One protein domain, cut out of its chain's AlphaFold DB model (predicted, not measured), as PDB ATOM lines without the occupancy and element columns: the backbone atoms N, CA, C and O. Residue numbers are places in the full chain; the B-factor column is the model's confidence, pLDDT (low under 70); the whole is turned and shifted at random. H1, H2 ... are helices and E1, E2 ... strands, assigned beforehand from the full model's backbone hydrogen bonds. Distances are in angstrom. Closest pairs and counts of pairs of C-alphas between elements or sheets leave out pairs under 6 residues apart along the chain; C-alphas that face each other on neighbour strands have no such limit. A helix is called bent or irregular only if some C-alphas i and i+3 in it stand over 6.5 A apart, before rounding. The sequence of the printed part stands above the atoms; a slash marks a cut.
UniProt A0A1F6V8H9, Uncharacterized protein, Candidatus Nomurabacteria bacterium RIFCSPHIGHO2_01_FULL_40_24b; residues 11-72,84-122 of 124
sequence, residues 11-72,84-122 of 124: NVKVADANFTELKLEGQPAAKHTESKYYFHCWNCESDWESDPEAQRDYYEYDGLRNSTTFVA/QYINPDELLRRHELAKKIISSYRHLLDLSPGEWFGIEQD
ATOM      1  N   ASN A  11     -11.901   3.441  -9.641       90.75
ATOM      2  CA  ASN A  11     -10.881   4.417 -10.018       90.75
ATOM      3  C   ASN A  11     -10.625   4.344 -11.532       90.75
ATOM      4  O   ASN A  11      -9.601   3.836 -11.998       90.75
ATOM      5  N   VAL A  12     -11.634   4.770 -12.288       89.38
ATOM      6  CA  VAL A  12     -11.678   4.730 -13.747       89.38
ATOM      7  C   VAL A  12     -11.755   6.160 -14.263       89.38
ATOM      8  O   VAL A  12     -12.631   6.925 -13.866       89.38
ATOM      9  N   LYS A  13     -10.828   6.522 -15.147       89.06
ATOM     10  CA  LYS A  13     -10.880   7.758 -15.920       89.06
ATOM     11  C   LYS A  13     -11.644   7.490 -17.208       89.06
ATOM     12  O   LYS A  13     -11.339   6.526 -17.904       89.06
ATOM     13  N   VAL A  14     -12.589   8.364 -17.526       86.94
ATOM     14  CA  VAL A  14     -13.364   8.316 -18.767       86.94
ATOM     15  C   VAL A  14     -12.985   9.519 -19.622       86.94
ATOM     16  O   VAL A  14     -12.845  10.631 -19.112       86.94
ATOM     17  N   ALA A  15     -12.768   9.290 -20.912       83.56
ATOM     18  CA  ALA A  15     -12.533  10.325 -21.906       83.56
ATOM     19  C   ALA A  15     -13.522  10.154 -23.060       83.56
ATOM     20  O   ALA A  15     -13.660   9.061 -23.606       83.56
ATOM     21  N   ASP A  16     -14.195  11.236 -23.437       77.44
ATOM     22  CA  ASP A  16     -15.015  11.276 -24.644       77.44
ATOM     23  C   ASP A  16     -14.097  11.392 -25.876       77.44
ATOM     24  O   ASP A  16     -13.215  12.253 -25.939       77.44
ATOM     25  N   ALA A  17     -14.290  10.495 -26.840       65.69
ATOM     26  CA  ALA A  17     -13.592  10.462 -28.117       65.69
ATOM     27  C   ALA A  17     -14.106  11.497 -29.121       65.69
ATOM     28  O   ALA A  17     -13.599  11.518 -30.241       65.69
ATOM     29  N   ASN A  18     -15.053  12.367 -28.752       57.28
ATOM     30  CA  ASN A  18     -15.480  13.537 -29.531       57.28
ATOM     31  C   ASN A  18     -14.365  14.591 -29.719       57.28
ATOM     32  O   ASN A  18     -14.616  15.792 -29.833       57.28
ATOM     33  N   PHE A  19     -13.108  14.162 -29.804       46.47
ATOM     34  CA  PHE A  19     -12.106  14.896 -30.539       46.47
ATOM     35  C   PHE A  19     -12.538  14.871 -31.998       46.47
ATOM     36  O   PHE A  19     -12.402  13.863 -32.688       46.47
ATOM     37  N   THR A  20     -13.052  16.004 -32.474       43.81
ATOM     38  CA  THR A  20     -12.910  16.394 -33.873       43.81
ATOM     39  C   THR A  20     -11.492  16.002 -34.274       43.81
ATOM     40  O   THR A  20     -10.544  16.620 -33.781       43.81
ATOM     41  N   GLU A  21     -11.311  14.937 -35.066       44.44
ATOM     42  CA  GLU A  21     -10.008  14.662 -35.667       44.44
ATOM     43  C   GLU A  21      -9.563  15.998 -36.258       44.44
ATOM     44  O   GLU A  21     -10.289  16.573 -37.076       44.44
ATOM     45  N   LEU A  22      -8.449  16.551 -35.768       45.19
ATOM     46  CA  LEU A  22      -7.846  17.760 -36.317       45.19
ATOM     47  C   LEU A  22      -7.438  17.422 -37.752       45.19
ATOM     48  O   LEU A  22      -6.310  17.013 -38.018       45.19
ATOM     49  N   LYS A  23      -8.391  17.503 -38.679       49.25
ATOM     50  CA  LYS A  23      -8.148  17.311 -40.097       49.25
ATOM     51  C   LYS A  23      -7.580  18.604 -40.654       49.25
ATOM     52  O   LYS A  23      -7.983  19.700 -40.270       49.25
ATOM     53  N   LEU A  24      -6.625  18.433 -41.561       54.75
ATOM     54  CA  LEU A  24      -6.062  19.492 -42.393       54.75
ATOM     55  C   LEU A  24      -7.197  20.343 -42.991       54.75
ATOM     56  O   LEU A  24      -8.231  19.793 -43.386       54.75
ATOM     57  N   GLU A  25      -7.008  21.666 -43.031       46.03
ATOM     58  CA  GLU A  25      -8.013  22.626 -43.510       46.03
ATOM     59  C   GLU A  25      -8.675  22.164 -44.823       46.03
ATOM     60  O   GLU A  25      -7.993  21.854 -45.801       46.03
ATOM     61  N   GLY A  26     -10.015  22.136 -44.851       53.91
ATOM     62  CA  GLY A  26     -10.804  21.939 -46.077       53.91
ATOM     63  C   GLY A  26     -11.549  20.606 -46.229       53.91
ATOM     64  O   GLY A  26     -12.253  20.441 -47.224       53.91
ATOM     65  N   GLN A  27     -11.465  19.667 -45.279       46.56
ATOM     66  CA  GLN A  27     -12.291  18.446 -45.305       46.56
ATOM     67  C   GLN A  27     -13.535  18.580 -44.409       46.56
ATOM     68  O   GLN A  27     -13.406  19.028 -43.267       46.56
ATOM     69  N   PRO A  28     -14.741  18.183 -44.872       52.59
ATOM     70  CA  PRO A  28     -15.907  18.124 -43.999       52.59
ATOM     71  C   PRO A  28     -15.636  17.113 -42.881       52.59
ATOM     72  O   PRO A  28     -15.204  15.987 -43.145       52.59
ATOM     73  N   ALA A  29     -15.871  17.522 -41.630       52.50
ATOM     74  CA  ALA A  29     -15.765  16.626 -40.487       52.50
ATOM     75  C   ALA A  29     -16.641  15.392 -40.743       52.50
ATOM     76  O   ALA A  29     -17.809  15.521 -41.128       52.50
ATOM     77  N   ALA A  30     -16.078  14.197 -40.553       50.22
ATOM     78  CA  ALA A  30     -16.898  12.999 -40.533       50.22
ATOM     79  C   ALA A  30     -17.892  13.179 -39.383       50.22
ATOM     80  O   ALA A  30     -17.486  13.389 -38.241       50.22
ATOM     81  N   LYS A  31     -19.194  13.160 -39.682       47.94
ATOM     82  CA  LYS A  31     -20.204  13.045 -38.633       47.94
ATOM     83  C   LYS A  31     -19.991  11.680 -37.991       47.94
ATOM     84  O   LYS A  31     -20.443  10.679 -38.539       47.94
ATOM     85  N   HIS A  32     -19.283  11.637 -36.868       49.12
ATOM     86  CA  HIS A  32     -19.374  10.494 -35.977       49.12
ATOM     87  C   HIS A  32     -20.834  10.428 -35.529       49.12
ATOM     88  O   HIS A  32     -21.354  11.360 -34.920       49.12
ATOM     89  N   THR A  33     -21.535   9.384 -35.961       53.62
ATOM     90  CA  THR A  33     -22.947   9.162 -35.628       53.62
ATOM     91  C   THR A  33     -23.126   8.638 -34.208       53.62
ATOM     92  O   THR A  33     -24.243   8.644 -33.707       53.62
ATOM     93  N   GLU A  34     -22.043   8.206 -33.558       61.09
ATOM     94  CA  GLU A  34     -22.053   7.565 -32.245       61.09
ATOM     95  C   GLU A  34     -20.913   8.131 -31.387       61.09
ATOM     96  O   GLU A  34     -19.758   8.165 -31.824       61.09
ATOM     97  N   SER A  35     -21.240   8.590 -30.175       66.56
ATOM     98  CA  SER A  35     -20.250   8.990 -29.171       66.56
ATOM     99  C   SER A  35     -19.447   7.764 -28.749       66.56
ATOM    100  O   SER A  35     -20.017   6.769 -28.299       66.56
ATOM    101  N   LYS A  36     -18.123   7.829 -28.881       75.44
ATOM    102  CA  LYS A  36     -17.213   6.778 -28.423       75.44
ATOM    103  C   LYS A  36     -16.541   7.245 -27.132       75.44
ATOM    104  O   LYS A  36     -16.081   8.375 -27.060       75.44
ATOM    105  N   TYR A  37     -16.475   6.396 -26.116       83.56
ATOM    106  CA  TYR A  37     -15.804   6.693 -24.851       83.56
ATOM    107  C   TYR A  37     -14.619   5.755 -24.651       83.56
ATOM    108  O   TYR A  37     -14.684   4.573 -24.985       83.56
ATOM    109  N   TYR A  38     -13.541   6.286 -24.087       88.38
ATOM    110  CA  TYR A  38     -12.364   5.533 -23.676       88.38
ATOM    111  C   TYR A  38     -12.293   5.500 -22.156       88.38
ATOM    112  O   TYR A  38     -12.415   6.533 -21.493       88.38
ATOM    113  N   PHE A  39     -12.068   4.316 -21.611       90.75
ATOM    114  CA  PHE A  39     -11.992   4.069 -20.182       90.75
ATOM    115  C   PHE A  39     -10.594   3.576 -19.828       90.75
ATOM    116  O   PHE A  39     -10.072   2.677 -20.481       90.75
ATOM    117  N   HIS A  40     -10.020   4.139 -18.769       91.81
ATOM    118  CA  HIS A  40      -8.719   3.753 -18.232       91.81
ATOM    119  C   HIS A  40      -8.831   3.498 -16.730       91.81
ATOM    120  O   HIS A  40      -9.256   4.380 -15.981       91.81
ATOM    121  N   CYS A  41      -8.425   2.323 -16.252       93.56
ATOM    122  CA  CYS A  41      -8.384   2.027 -14.821       93.56
ATOM    123  C   CYS A  41      -6.989   2.238 -14.230       93.56
ATOM    124  O   CYS A  41      -6.086   1.446 -14.476       93.56
ATOM    125  N   TRP A  42      -6.854   3.199 -13.315       92.38
ATOM    126  CA  TRP A  42      -5.572   3.516 -12.673       92.38
ATOM    127  C   TRP A  42      -5.036   2.426 -11.736       92.38
ATOM    128  O   TRP A  42      -3.849   2.413 -11.432       92.38
ATOM    129  N   ASN A  43      -5.885   1.519 -11.244       92.44
ATOM    130  CA  ASN A  43      -5.449   0.485 -10.298       92.44
ATOM    131  C   ASN A  43      -4.777  -0.717 -10.972       92.44
ATOM    132  O   ASN A  43      -3.981  -1.395 -10.331       92.44
ATOM    133  N   CYS A  44      -5.160  -1.039 -12.207       94.19
ATOM    134  CA  CYS A  44      -4.645  -2.211 -12.930       94.19
ATOM    135  C   CYS A  44      -4.180  -1.890 -14.351       94.19
ATOM    136  O   CYS A  44      -3.902  -2.812 -15.109       94.19
ATOM    137  N   GLU A  45      -4.143  -0.601 -14.697       93.38
ATOM    138  CA  GLU A  45      -3.679  -0.070 -15.984       93.38
ATOM    139  C   GLU A  45      -4.399  -0.692 -17.191       93.38
ATOM    140  O   GLU A  45      -3.841  -0.830 -18.273       93.38
ATOM    141  N   SER A  46      -5.660  -1.089 -17.001       92.38
ATOM    142  CA  SER A  46      -6.486  -1.664 -18.060       92.38
ATOM    143  C   SER A  46      -7.234  -0.573 -18.808       92.38
ATOM    144  O   SER A  46      -7.912   0.243 -18.178       92.38
ATOM    145  N   ASP A  47      -7.203  -0.662 -20.134       90.75
ATOM    146  CA  ASP A  47      -7.938   0.206 -21.050       90.75
ATOM    147  C   ASP A  47      -9.058  -0.555 -21.757       90.75
ATOM    148  O   ASP A  47      -8.921  -1.746 -22.052       90.75
ATOM    149  N   TRP A  48     -10.171   0.123 -22.023       91.44
ATOM    150  CA  TRP A  48     -11.244  -0.393 -22.872       91.44
ATOM    151  C   TRP A  48     -12.064   0.743 -23.487       91.44
ATOM    152  O   TRP A  48     -11.944   1.910 -23.110       91.44
ATOM    153  N   GLU A  49     -12.898   0.397 -24.459       89.00
ATOM    154  CA  GLU A  49     -13.741   1.338 -25.192       89.00
ATOM    155  C   GLU A  49     -15.217   1.094 -24.866       89.00
ATOM    156  O   GLU A  49     -15.608  -0.012 -24.483       89.00
ATOM    157  N   SER A  50     -16.049   2.122 -25.024       84.94
ATOM    158  CA  SER A  50     -17.501   1.955 -25.001       84.94
ATOM    159  C   SER A  50     -17.959   1.056 -26.138       84.94
ATOM    160  O   SER A  50     -17.442   1.140 -27.252       84.94
ATOM    161  N   ASP A  51     -19.021   0.309 -25.879       85.00
ATOM    162  CA  ASP A  51     -19.748  -0.433 -26.898       85.00
ATOM    163  C   ASP A  51     -20.907   0.426 -27.446       85.00
ATOM    164  O   ASP A  51     -21.740   0.889 -26.655       85.00
ATOM    165  N   PRO A  52     -20.992   0.654 -28.771       84.38
ATOM    166  CA  PRO A  52     -22.135   1.318 -29.394       84.38
ATOM    167  C   PRO A  52     -23.489   0.703 -29.041       84.38
ATOM    168  O   PRO A  52     -24.478   1.424 -28.904       84.38
ATOM    169  N   GLU A  53     -23.552  -0.619 -28.856       89.50
ATOM    170  CA  GLU A  53     -24.778  -1.287 -28.421       89.50
ATOM    171  C   GLU A  53     -25.165  -0.858 -27.004       89.50
ATOM    172  O   GLU A  53     -26.324  -0.520 -26.771       89.50
ATOM    173  N   ALA A  54     -24.200  -0.784 -26.083       88.81
ATOM    174  CA  ALA A  54     -24.454  -0.330 -24.718       88.81
ATOM    175  C   ALA A  54     -24.988   1.112 -24.686       88.81
ATOM    176  O   ALA A  54     -25.909   1.409 -23.925       88.81
ATOM    177  N   GLN A  55     -24.442   1.994 -25.530       87.19
ATOM    178  CA  GLN A  55     -24.902   3.382 -25.649       87.19
ATOM    179  C   GLN A  55     -26.310   3.474 -26.240       87.19
ATOM    180  O   GLN A  55     -27.168   4.169 -25.698       87.19
ATOM    181  N   ARG A  56     -26.582   2.738 -27.322       90.19
ATOM    182  CA  ARG A  56     -27.911   2.694 -27.942       90.19
ATOM    183  C   ARG A  56     -28.970   2.193 -26.964       90.19
ATOM    184  O   ARG A  56     -30.021   2.815 -26.847       90.19
ATOM    185  N   ASP A  57     -28.683   1.105 -26.259       93.25
ATOM    186  CA  ASP A  57     -29.604   0.518 -25.288       93.25
ATOM    187  C   ASP A  57     -29.857   1.467 -24.110       93.25
ATOM    188  O   ASP A  57     -30.989   1.574 -23.638       93.25
ATOM    189  N   TYR A  58     -28.828   2.199 -23.664       92.06
ATOM    190  CA  TYR A  58     -28.987   3.242 -22.653       92.06
ATOM    191  C   TYR A  58     -29.890   4.385 -23.134       92.06
ATOM    192  O   TYR A  58     -30.797   4.785 -22.407       92.06
ATOM    193  N   TYR A  59     -29.694   4.884 -24.356       91.06
ATOM    194  CA  TYR A  59     -30.534   5.952 -24.904       91.06
ATOM    195  C   TYR A  59     -31.978   5.508 -25.154       91.06
ATOM    196  O   TYR A  59     -32.902   6.286 -24.916       91.06
ATOM    197  N   GLU A  60     -32.193   4.265 -25.595       93.38
ATOM    198  CA  GLU A  60     -33.536   3.686 -25.708       93.38
ATOM    199  C   GLU A  60     -34.207   3.629 -24.330       93.38
ATOM    200  O   GLU A  60     -35.343   4.081 -24.171       93.38
ATOM    201  N   TYR A  61     -33.483   3.143 -23.317       94.38
ATOM    202  CA  TYR A  61     -33.959   3.117 -21.939       94.38
ATOM    203  C   TYR A  61     -34.306   4.519 -21.420       94.38
ATOM    204  O   TYR A  61     -35.386   4.700 -20.859       94.38
ATOM    205  N   ASP A  62     -33.437   5.516 -21.613       91.44
ATOM    206  CA  ASP A  62     -33.672   6.877 -21.118       91.44
ATOM    207  C   ASP A  62     -34.874   7.533 -21.817       91.44
ATOM    208  O   ASP A  62     -35.726   8.146 -21.170       91.44
ATOM    209  N   GLY A  63     -35.020   7.317 -23.128       88.38
ATOM    210  CA  GLY A  63     -36.194   7.743 -23.889       88.38
ATOM    211  C   GLY A  63     -37.492   7.135 -23.350       88.38
ATOM    212  O   GLY A  63     -38.441   7.871 -23.067       88.38
ATOM    213  N   LEU A  64     -37.517   5.814 -23.141       90.38
ATOM    214  CA  LEU A  64     -38.667   5.107 -22.567       90.38
ATOM    215  C   LEU A  64     -38.946   5.542 -21.130       90.38
ATOM    216  O   LEU A  64     -40.099   5.690 -20.733       90.38
ATOM    217  N   ARG A  65     -37.911   5.776 -20.323       88.88
ATOM    218  CA  ARG A  65     -38.063   6.295 -18.964       88.88
ATOM    219  C   ARG A  65     -38.716   7.667 -18.981       88.88
ATOM    220  O   ARG A  65     -39.659   7.879 -18.226       88.88
ATOM    221  N   ASN A  66     -38.282   8.565 -19.855       84.56
ATOM    222  CA  ASN A  66     -38.873   9.893 -19.982       84.56
ATOM    223  C   ASN A  66     -40.326   9.847 -20.489       84.56
ATOM    224  O   ASN A  66     -41.151  10.610 -19.991       84.56
ATOM    225  N   SER A  67     -40.669   8.944 -21.418       81.69
ATOM    226  CA  SER A  67     -42.042   8.822 -21.939       81.69
ATOM    227  C   SER A  67     -43.009   8.122 -20.979       81.69
ATOM    228  O   SER A  67     -44.194   8.442 -20.962       81.69
ATOM    229  N   THR A  68     -42.517   7.181 -20.168       81.31
ATOM    230  CA  THR A  68     -43.347   6.366 -19.262       81.31
ATOM    231  C   THR A  68     -43.333   6.842 -17.806       81.31
ATOM    232  O   THR A  68     -44.073   6.312 -16.977       81.31
ATOM    233  N   THR A  69     -42.514   7.840 -17.452       77.69
ATOM    234  CA  THR A  69     -42.495   8.407 -16.093       77.69
ATOM    235  C   THR A  69     -43.587   9.456 -15.927       77.69
ATOM    236  O   THR A  69     -43.586  10.502 -16.572       77.69
ATOM    237  N   PHE A  70     -44.507   9.210 -14.996       68.56
ATOM    238  CA  PHE A  70     -45.562  10.159 -14.663       68.56
ATOM    239  C   PHE A  70     -45.007  11.340 -13.846       68.56
ATOM    240  O   PHE A  70     -44.619  11.188 -12.687       68.56
ATOM    241  N   VAL A  71     -44.991  12.540 -14.429       57.03
ATOM    242  CA  VAL A  71     -44.522  13.759 -13.755       57.03
ATOM    243  C   VAL A  71     -45.703  14.518 -13.138       57.03
ATOM    244  O   VAL A  71     -46.440  15.232 -13.812       57.03
ATOM    245  N   ALA A  72     -45.846  14.447 -11.813       52.88
ATOM    246  CA  ALA A  72     -46.832  15.218 -11.044       52.88
ATOM    247  C   ALA A  72     -46.446  16.709 -10.841       52.88
ATOM    248  O   ALA A  72     -46.866  17.329  -9.868       52.88
ATOM    249  N   GLN A  84     -52.320   9.866 -18.344       66.81
ATOM    250  CA  GLN A  84     -51.641   9.610 -19.606       66.81
ATOM    251  C   GLN A  84     -51.662   8.098 -19.836       66.81
ATOM    252  O   GLN A  84     -51.359   7.324 -18.926       66.81
ATOM    253  N   TYR A  85     -52.093   7.681 -21.026       71.38
ATOM    254  CA  TYR A  85     -52.046   6.276 -21.403       71.38
ATOM    255  C   TYR A  85     -50.581   5.852 -21.472       71.38
ATOM    256  O   TYR A  85     -49.817   6.396 -22.268       71.38
ATOM    257  N   ILE A  86     -50.206   4.893 -20.631       75.81
ATOM    258  CA  ILE A  86     -48.884   4.281 -20.660       75.81
ATOM    259  C   ILE A  86     -49.020   2.965 -21.412       75.81
ATOM    260  O   ILE A  86     -49.821   2.109 -21.031       75.81
ATOM    261  N   ASN A  87     -48.243   2.806 -22.479       80.81
ATOM    262  CA  ASN A  87     -48.209   1.564 -23.227       80.81
ATOM    263  C   ASN A  87     -47.531   0.466 -22.374       80.81
ATOM    264  O   ASN A  87     -46.365   0.629 -22.004       80.81
ATOM    265  N   PRO A  88     -48.219  -0.644 -22.040       84.81
ATOM    266  CA  PRO A  88     -47.634  -1.704 -21.218       84.81
ATOM    267  C   PRO A  88     -46.399  -2.355 -21.858       84.81
ATOM    268  O   PRO A  88     -45.491  -2.761 -21.132       84.81
ATOM    269  N   ASP A  89     -46.316  -2.396 -23.190       89.25
ATOM    270  CA  ASP A  89     -45.158  -2.959 -23.896       89.25
ATOM    271  C   ASP A  89     -43.908  -2.078 -23.734       89.25
ATOM    272  O   ASP A  89     -42.796  -2.585 -23.599       89.25
ATOM    273  N   GLU A  90     -44.082  -0.753 -23.672       89.50
ATOM    274  CA  GLU A  90     -42.989   0.197 -23.417       89.50
ATOM    275  C   GLU A  90     -42.458   0.074 -21.985       89.50
ATOM    276  O   GLU A  90     -41.248   0.144 -21.765       89.50
ATOM    277  N   LEU A  91     -43.346  -0.170 -21.012       88.62
ATOM    278  CA  LEU A  91     -42.951  -0.452 -19.629       88.62
ATOM    279  C   LEU A  91     -42.159  -1.757 -19.524       88.62
ATOM    280  O   LEU A  91     -41.122  -1.791 -18.861       88.62
ATOM    281  N   LEU A  92     -42.623  -2.818 -20.193       93.00
ATOM    282  CA  LEU A  92     -41.908  -4.092 -20.230       93.00
ATOM    283  C   LEU A  92     -40.525  -3.919 -20.867       93.00
ATOM    284  O   LEU A  92     -39.524  -4.354 -20.296       93.00
ATOM    285  N   ARG A  93     -40.450  -3.216 -22.001       93.94
ATOM    286  CA  ARG A  93     -39.191  -2.946 -22.700       93.94
ATOM    287  C   ARG A  93     -38.217  -2.128 -21.850       93.94
ATOM    288  O   ARG A  93     -37.039  -2.477 -21.783       93.94
ATOM    289  N   ARG A  94     -38.697  -1.089 -21.156       93.12
ATOM    290  CA  ARG A  94     -37.903  -0.299 -20.193       93.12
ATOM    291  C   ARG A  94     -37.306  -1.195 -19.111       93.12
ATOM    292  O   ARG A  94     -36.111  -1.105 -18.839       93.12
ATOM    293  N   HIS A  95     -38.117  -2.072 -18.528       94.19
ATOM    294  CA  HIS A  95     -37.694  -2.996 -17.477       94.19
ATOM    295  C   HIS A  95     -36.646  -4.011 -17.972       94.19
ATOM    296  O   HIS A  95     -35.633  -4.247 -17.311       94.19
ATOM    297  N   GLU A  96     -36.842  -4.584 -19.161       96.12
ATOM    298  CA  GLU A  96     -35.879  -5.503 -19.782       96.12
ATOM    299  C   GLU A  96     -34.540  -4.820 -20.087       96.12
ATOM    300  O   GLU A  96     -33.478  -5.372 -19.777       96.12
ATOM    301  N   LEU A  97     -34.576  -3.602 -20.634       96.06
ATOM    302  CA  LEU A  97     -33.376  -2.804 -20.879       96.06
ATOM    303  C   LEU A  97     -32.657  -2.461 -19.574       96.06
ATOM    304  O   LEU A  97     -31.443  -2.629 -19.498       96.06
ATOM    305  N   ALA A  98     -33.384  -2.066 -18.525       95.44
ATOM    306  CA  ALA A  98     -32.796  -1.766 -17.222       95.44
ATOM    307  C   ALA A  98     -32.023  -2.973 -16.655       95.44
ATOM    308  O   ALA A  98     -30.864  -2.850 -16.243       95.44
ATOM    309  N   LYS A  99     -32.615  -4.174 -16.729       96.12
ATOM    310  CA  LYS A  99     -31.955  -5.433 -16.342       96.12
ATOM    311  C   LYS A  99     -30.712  -5.726 -17.184       96.12
ATOM    312  O   LYS A  99     -29.671  -6.111 -16.635       96.12
ATOM    313  N   LYS A 100     -30.792  -5.538 -18.505       95.56
ATOM    314  CA  LYS A 100     -29.657  -5.737 -19.423       95.56
ATOM    315  C   LYS A 100     -28.509  -4.775 -19.101       95.56
ATOM    316  O   LYS A 100     -27.371  -5.214 -18.936       95.56
ATOM    317  N   ILE A 101     -28.812  -3.491 -18.918       93.94
ATOM    318  CA  ILE A 101     -27.834  -2.434 -18.630       93.94
ATOM    319  C   ILE A 101     -27.097  -2.704 -17.312       93.94
ATOM    320  O   ILE A 101     -25.866  -2.644 -17.268       93.94
ATOM    321  N   ILE A 102     -27.816  -3.067 -16.244       91.94
ATOM    322  CA  ILE A 102     -27.201  -3.356 -14.936       91.94
ATOM    323  C   ILE A 102     -26.286  -4.575 -14.993       91.94
ATOM    324  O   ILE A 102     -25.199  -4.546 -14.411       91.94
ATOM    325  N   SER A 103     -26.731  -5.640 -15.659       90.62
ATOM    326  CA  SER A 103     -25.998  -6.907 -15.707       90.62
ATOM    327  C   SER A 103     -24.787  -6.853 -16.636       90.62
ATOM    328  O   SER A 103     -23.759  -7.450 -16.319       90.62
ATOM    329  N   SER A 104     -24.885  -6.117 -17.747       90.38
ATOM    330  CA  SER A 104     -23.904  -6.193 -18.835       90.38
ATOM    331  C   SER A 104     -23.067  -4.925 -19.009       90.38
ATOM    332  O   SER A 104     -21.895  -5.024 -19.357       90.38
ATOM    333  N   TYR A 105     -23.609  -3.731 -18.743       90.62
ATOM    334  CA  TYR A 105     -23.040  -2.481 -19.279       90.62
ATOM    335  C   TYR A 105     -22.471  -1.509 -18.250       90.62
ATOM    336  O   TYR A 105     -21.911  -0.484 -18.622       90.62
ATOM    337  N   ARG A 106     -22.510  -1.830 -16.955       86.56
ATOM    338  CA  ARG A 106     -21.935  -0.971 -15.897       86.56
ATOM    339  C   ARG A 106     -20.468  -0.565 -16.097       86.56
ATOM    340  O   ARG A 106     -20.052   0.459 -15.570       86.56
ATOM    341  N   HIS A 107     -19.675  -1.369 -16.800       86.19
ATOM    342  CA  HIS A 107     -18.281  -1.042 -17.114       86.19
ATOM    343  C   HIS A 107     -18.138  -0.240 -18.418       86.19
ATOM    344  O   HIS A 107     -17.086   0.335 -18.650       86.19
ATOM    345  N   LEU A 108     -19.184  -0.169 -19.245       87.88
ATOM    346  CA  LEU A 108     -19.187   0.439 -20.583       87.88
ATOM    347  C   LEU A 108     -19.914   1.792 -20.639       87.88
ATOM    348  O   LEU A 108     -19.901   2.446 -21.681       87.88
ATOM    349  N   LEU A 109     -20.552   2.205 -19.540       86.69
ATOM    350  CA  LEU A 109     -21.342   3.431 -19.441       86.69
ATOM    351  C   LEU A 109     -20.843   4.313 -18.295       86.69
ATOM    352  O   LEU A 109     -20.706   3.856 -17.156       86.69
ATOM    353  N   ASP A 110     -20.634   5.597 -18.583       86.50
ATOM    354  CA  ASP A 110     -20.286   6.603 -17.580       86.50
ATOM    355  C   ASP A 110     -21.513   7.410 -17.153       86.50
ATOM    356  O   ASP A 110     -21.763   8.509 -17.636       86.50
ATOM    357  N   LEU A 111     -22.314   6.819 -16.266       86.62
ATOM    358  CA  LEU A 111     -23.523   7.457 -15.735       86.62
ATOM    359  C   LEU A 111     -23.300   7.978 -14.315       86.62
ATOM    360  O   LEU A 111     -22.574   7.367 -13.513       86.62
ATOM    361  N   SER A 112     -23.989   9.058 -13.964       87.94
ATOM    362  CA  SER A 112     -24.035   9.592 -12.605       87.94
ATOM    363  C   SER A 112     -24.687   8.601 -11.624       87.94
ATOM    364  O   SER A 112     -25.433   7.702 -12.023       87.94
ATOM    365  N   PRO A 113     -24.439   8.732 -10.307       87.31
ATOM    366  CA  PRO A 113     -25.102   7.892  -9.308       87.31
ATOM    367  C   PRO A 113     -26.637   7.960  -9.365       87.31
ATOM    368  O   PRO A 113     -27.293   6.950  -9.136       87.31
ATOM    369  N   GLY A 114     -27.207   9.125  -9.696       87.19
ATOM    370  CA  GLY A 114     -28.658   9.300  -9.811       87.19
ATOM    371  C   GLY A 114     -29.257   8.562 -11.011       87.19
ATOM    372  O   GLY A 114     -30.331   7.976 -10.896       87.19
ATOM    373  N   GLU A 115     -28.548   8.542 -12.141       89.50
ATOM    374  CA  GLU A 115     -28.943   7.754 -13.315       89.50
ATOM    375  C   GLU A 115     -28.903   6.254 -13.007       89.50
ATOM    376  O   GLU A 115     -29.886   5.557 -13.252       89.50
ATOM    377  N   TRP A 116     -27.823   5.769 -12.380       92.38
ATOM    378  CA  TRP A 116     -27.722   4.367 -11.960       92.38
ATOM    379  C   TRP A 116     -28.832   3.959 -11.001       92.38
ATOM    380  O   TRP A 116     -29.439   2.911 -11.195       92.38
ATOM    381  N   PHE A 117     -29.129   4.798 -10.011       91.69
ATOM    382  CA  PHE A 117     -30.210   4.540  -9.068       91.69
ATOM    383  C   PHE A 117     -31.570   4.417  -9.770       91.69
ATOM    384  O   PHE A 117     -32.348   3.525  -9.446       91.69
ATOM    385  N   GLY A 118     -31.845   5.264 -10.770       90.06
ATOM    386  CA  GLY A 118     -33.064   5.155 -11.574       90.06
ATOM    387  C   GLY A 118     -33.160   3.824 -12.324       90.06
ATOM    388  O   GLY A 118     -34.197   3.172 -12.273       90.06
ATOM    389  N   ILE A 119     -32.063   3.390 -12.956       92.69
ATOM    390  CA  ILE A 119     -31.999   2.097 -13.659       92.69
ATOM    391  C   ILE A 119     -32.191   0.935 -12.679       92.69
ATOM    392  O   ILE A 119     -32.910  -0.015 -12.977       92.69
ATOM    393  N   GLU A 120     -31.576   1.006 -11.497       93.44
ATOM    394  CA  GLU A 120     -31.724  -0.003 -10.442       93.44
ATOM    395  C   GLU A 120     -33.170  -0.136  -9.966       93.44
ATOM    396  O   GLU A 120     -33.634  -1.258  -9.800       93.44
ATOM    397  N   GLN A 121     -33.892   0.974  -9.798       92.25
ATOM    398  CA  GLN A 121     -35.310   0.939  -9.433       92.25
ATOM    399  C   GLN A 121     -36.175   0.294 -10.514       92.25
ATOM    400  O   GLN A 121     -37.072  -0.476 -10.189       92.25
ATOM    401  N   ASP A 122     -35.894   0.584 -11.783       91.06
ATOM    402  CA  ASP A 122     -36.677   0.068 -12.905       91.06
ATOM    403  C   ASP A 122     -36.403  -1.406 -13.211       91.06
ATOM    404  O   ASP A 122     -37.200  -2.044 -13.894       91.06
TER     405      ASP A 122
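AT A GLANCE: This is residues 11 to 72 and 84 to 122 of the 124 residues of an uncharacterized protein of Candidatus Nomurabacteria bacterium RIFCSPHIGHO2_01_FULL_40_24b (UniProt A0A1F6V8H9). What shape does the domain have? It has two lobes: a small three-stranded sheet, E1, E2 and E3, and a cluster of three helices in which H2 packs on both H1 and H3, with H1 following closely after the sheet. A long loop, residues 17 to 36, joins E1 to E2, and its residues 22 to 28 stick out. How is it composed? The printed part has 101 residues, with E1, E2, E3, H1, H2 and H3 in that order; the class is mixed, helices and strands, and the sheet's order is E1, E2, E3, all antiparallel. The whole is loose, with a radius of gyration of the C-alphas of 16.9 A and spans of 52 by 40 by 23 A.

IN THESE COORDINATES: Where are the strands? E1 is residues 12 to 16, 13.1 A long, and begins at C-alpha 12 (-11.678, 4.730, -13.747). E2 is residues 37 to 41, 13.3 A, and E3 is residues 46 to 49, 10.6 A. Where are the helices? H1 is residues 52 to 68, 24.0 A, beginning at C-alpha 52 (-22.135, 1.318, -29.394). H2 is residues 88 to 105, 24.7 A, neither bent nor irregular, but only just: C-alphas 102 and 105 are 6.1 A apart. H3 is residues 113 to 122, 14.4 A, ending at C-alpha 122 (-36.677, 0.068, -12.905).

HOW THE PARTS SIT: How do the strands pair? They form a meander, each strand the antiparallel neighbour of the one before. The hairpin E1 and E2 has N 13 and O 40 within hydrogen-bond range at 2.8 A, and the hairpin E2 and E3 has N 39 and O 48 at 2.8 A. How do the helices stand? H1 and H2 touch, closest at the C-alphas of Tyr 61 and Arg 94, 5.5 A, and run opposite ways at a steep tilt of 37 degrees, only just beyond shallow. H2 touches H3 with residues 94 to 102 alone, closest at the C-alphas of Ala 98 and Ile 119, 5.3 A, opposite ways at a steep tilt of 52 degrees. H1 and H3 are near each other, with 9 pairs of C-alphas within 10 A. Are the helices on the sheet? H1, H2 and H3 are not on it. What do the helix backbones show? In H1, H2 and H3 every O i to N i+4 pair is within hydrogen-bond range.

THE WHOLE: How far does it reach? The two C-alphas farthest apart, those of Leu 24 and Tyr 85, are 52.2 A apart. Where is it cut, and which link is long? Residues 73 to 83 are not printed, and C-alphas 72 and 84 are 11.3 A apart across the cut; E1 to E2 is a long link of 20 residues. Where is confidence low? The mean pLDDT of the printed part is 80.9, and residues 17 to 35, 70 to 72 and 84 are under 70.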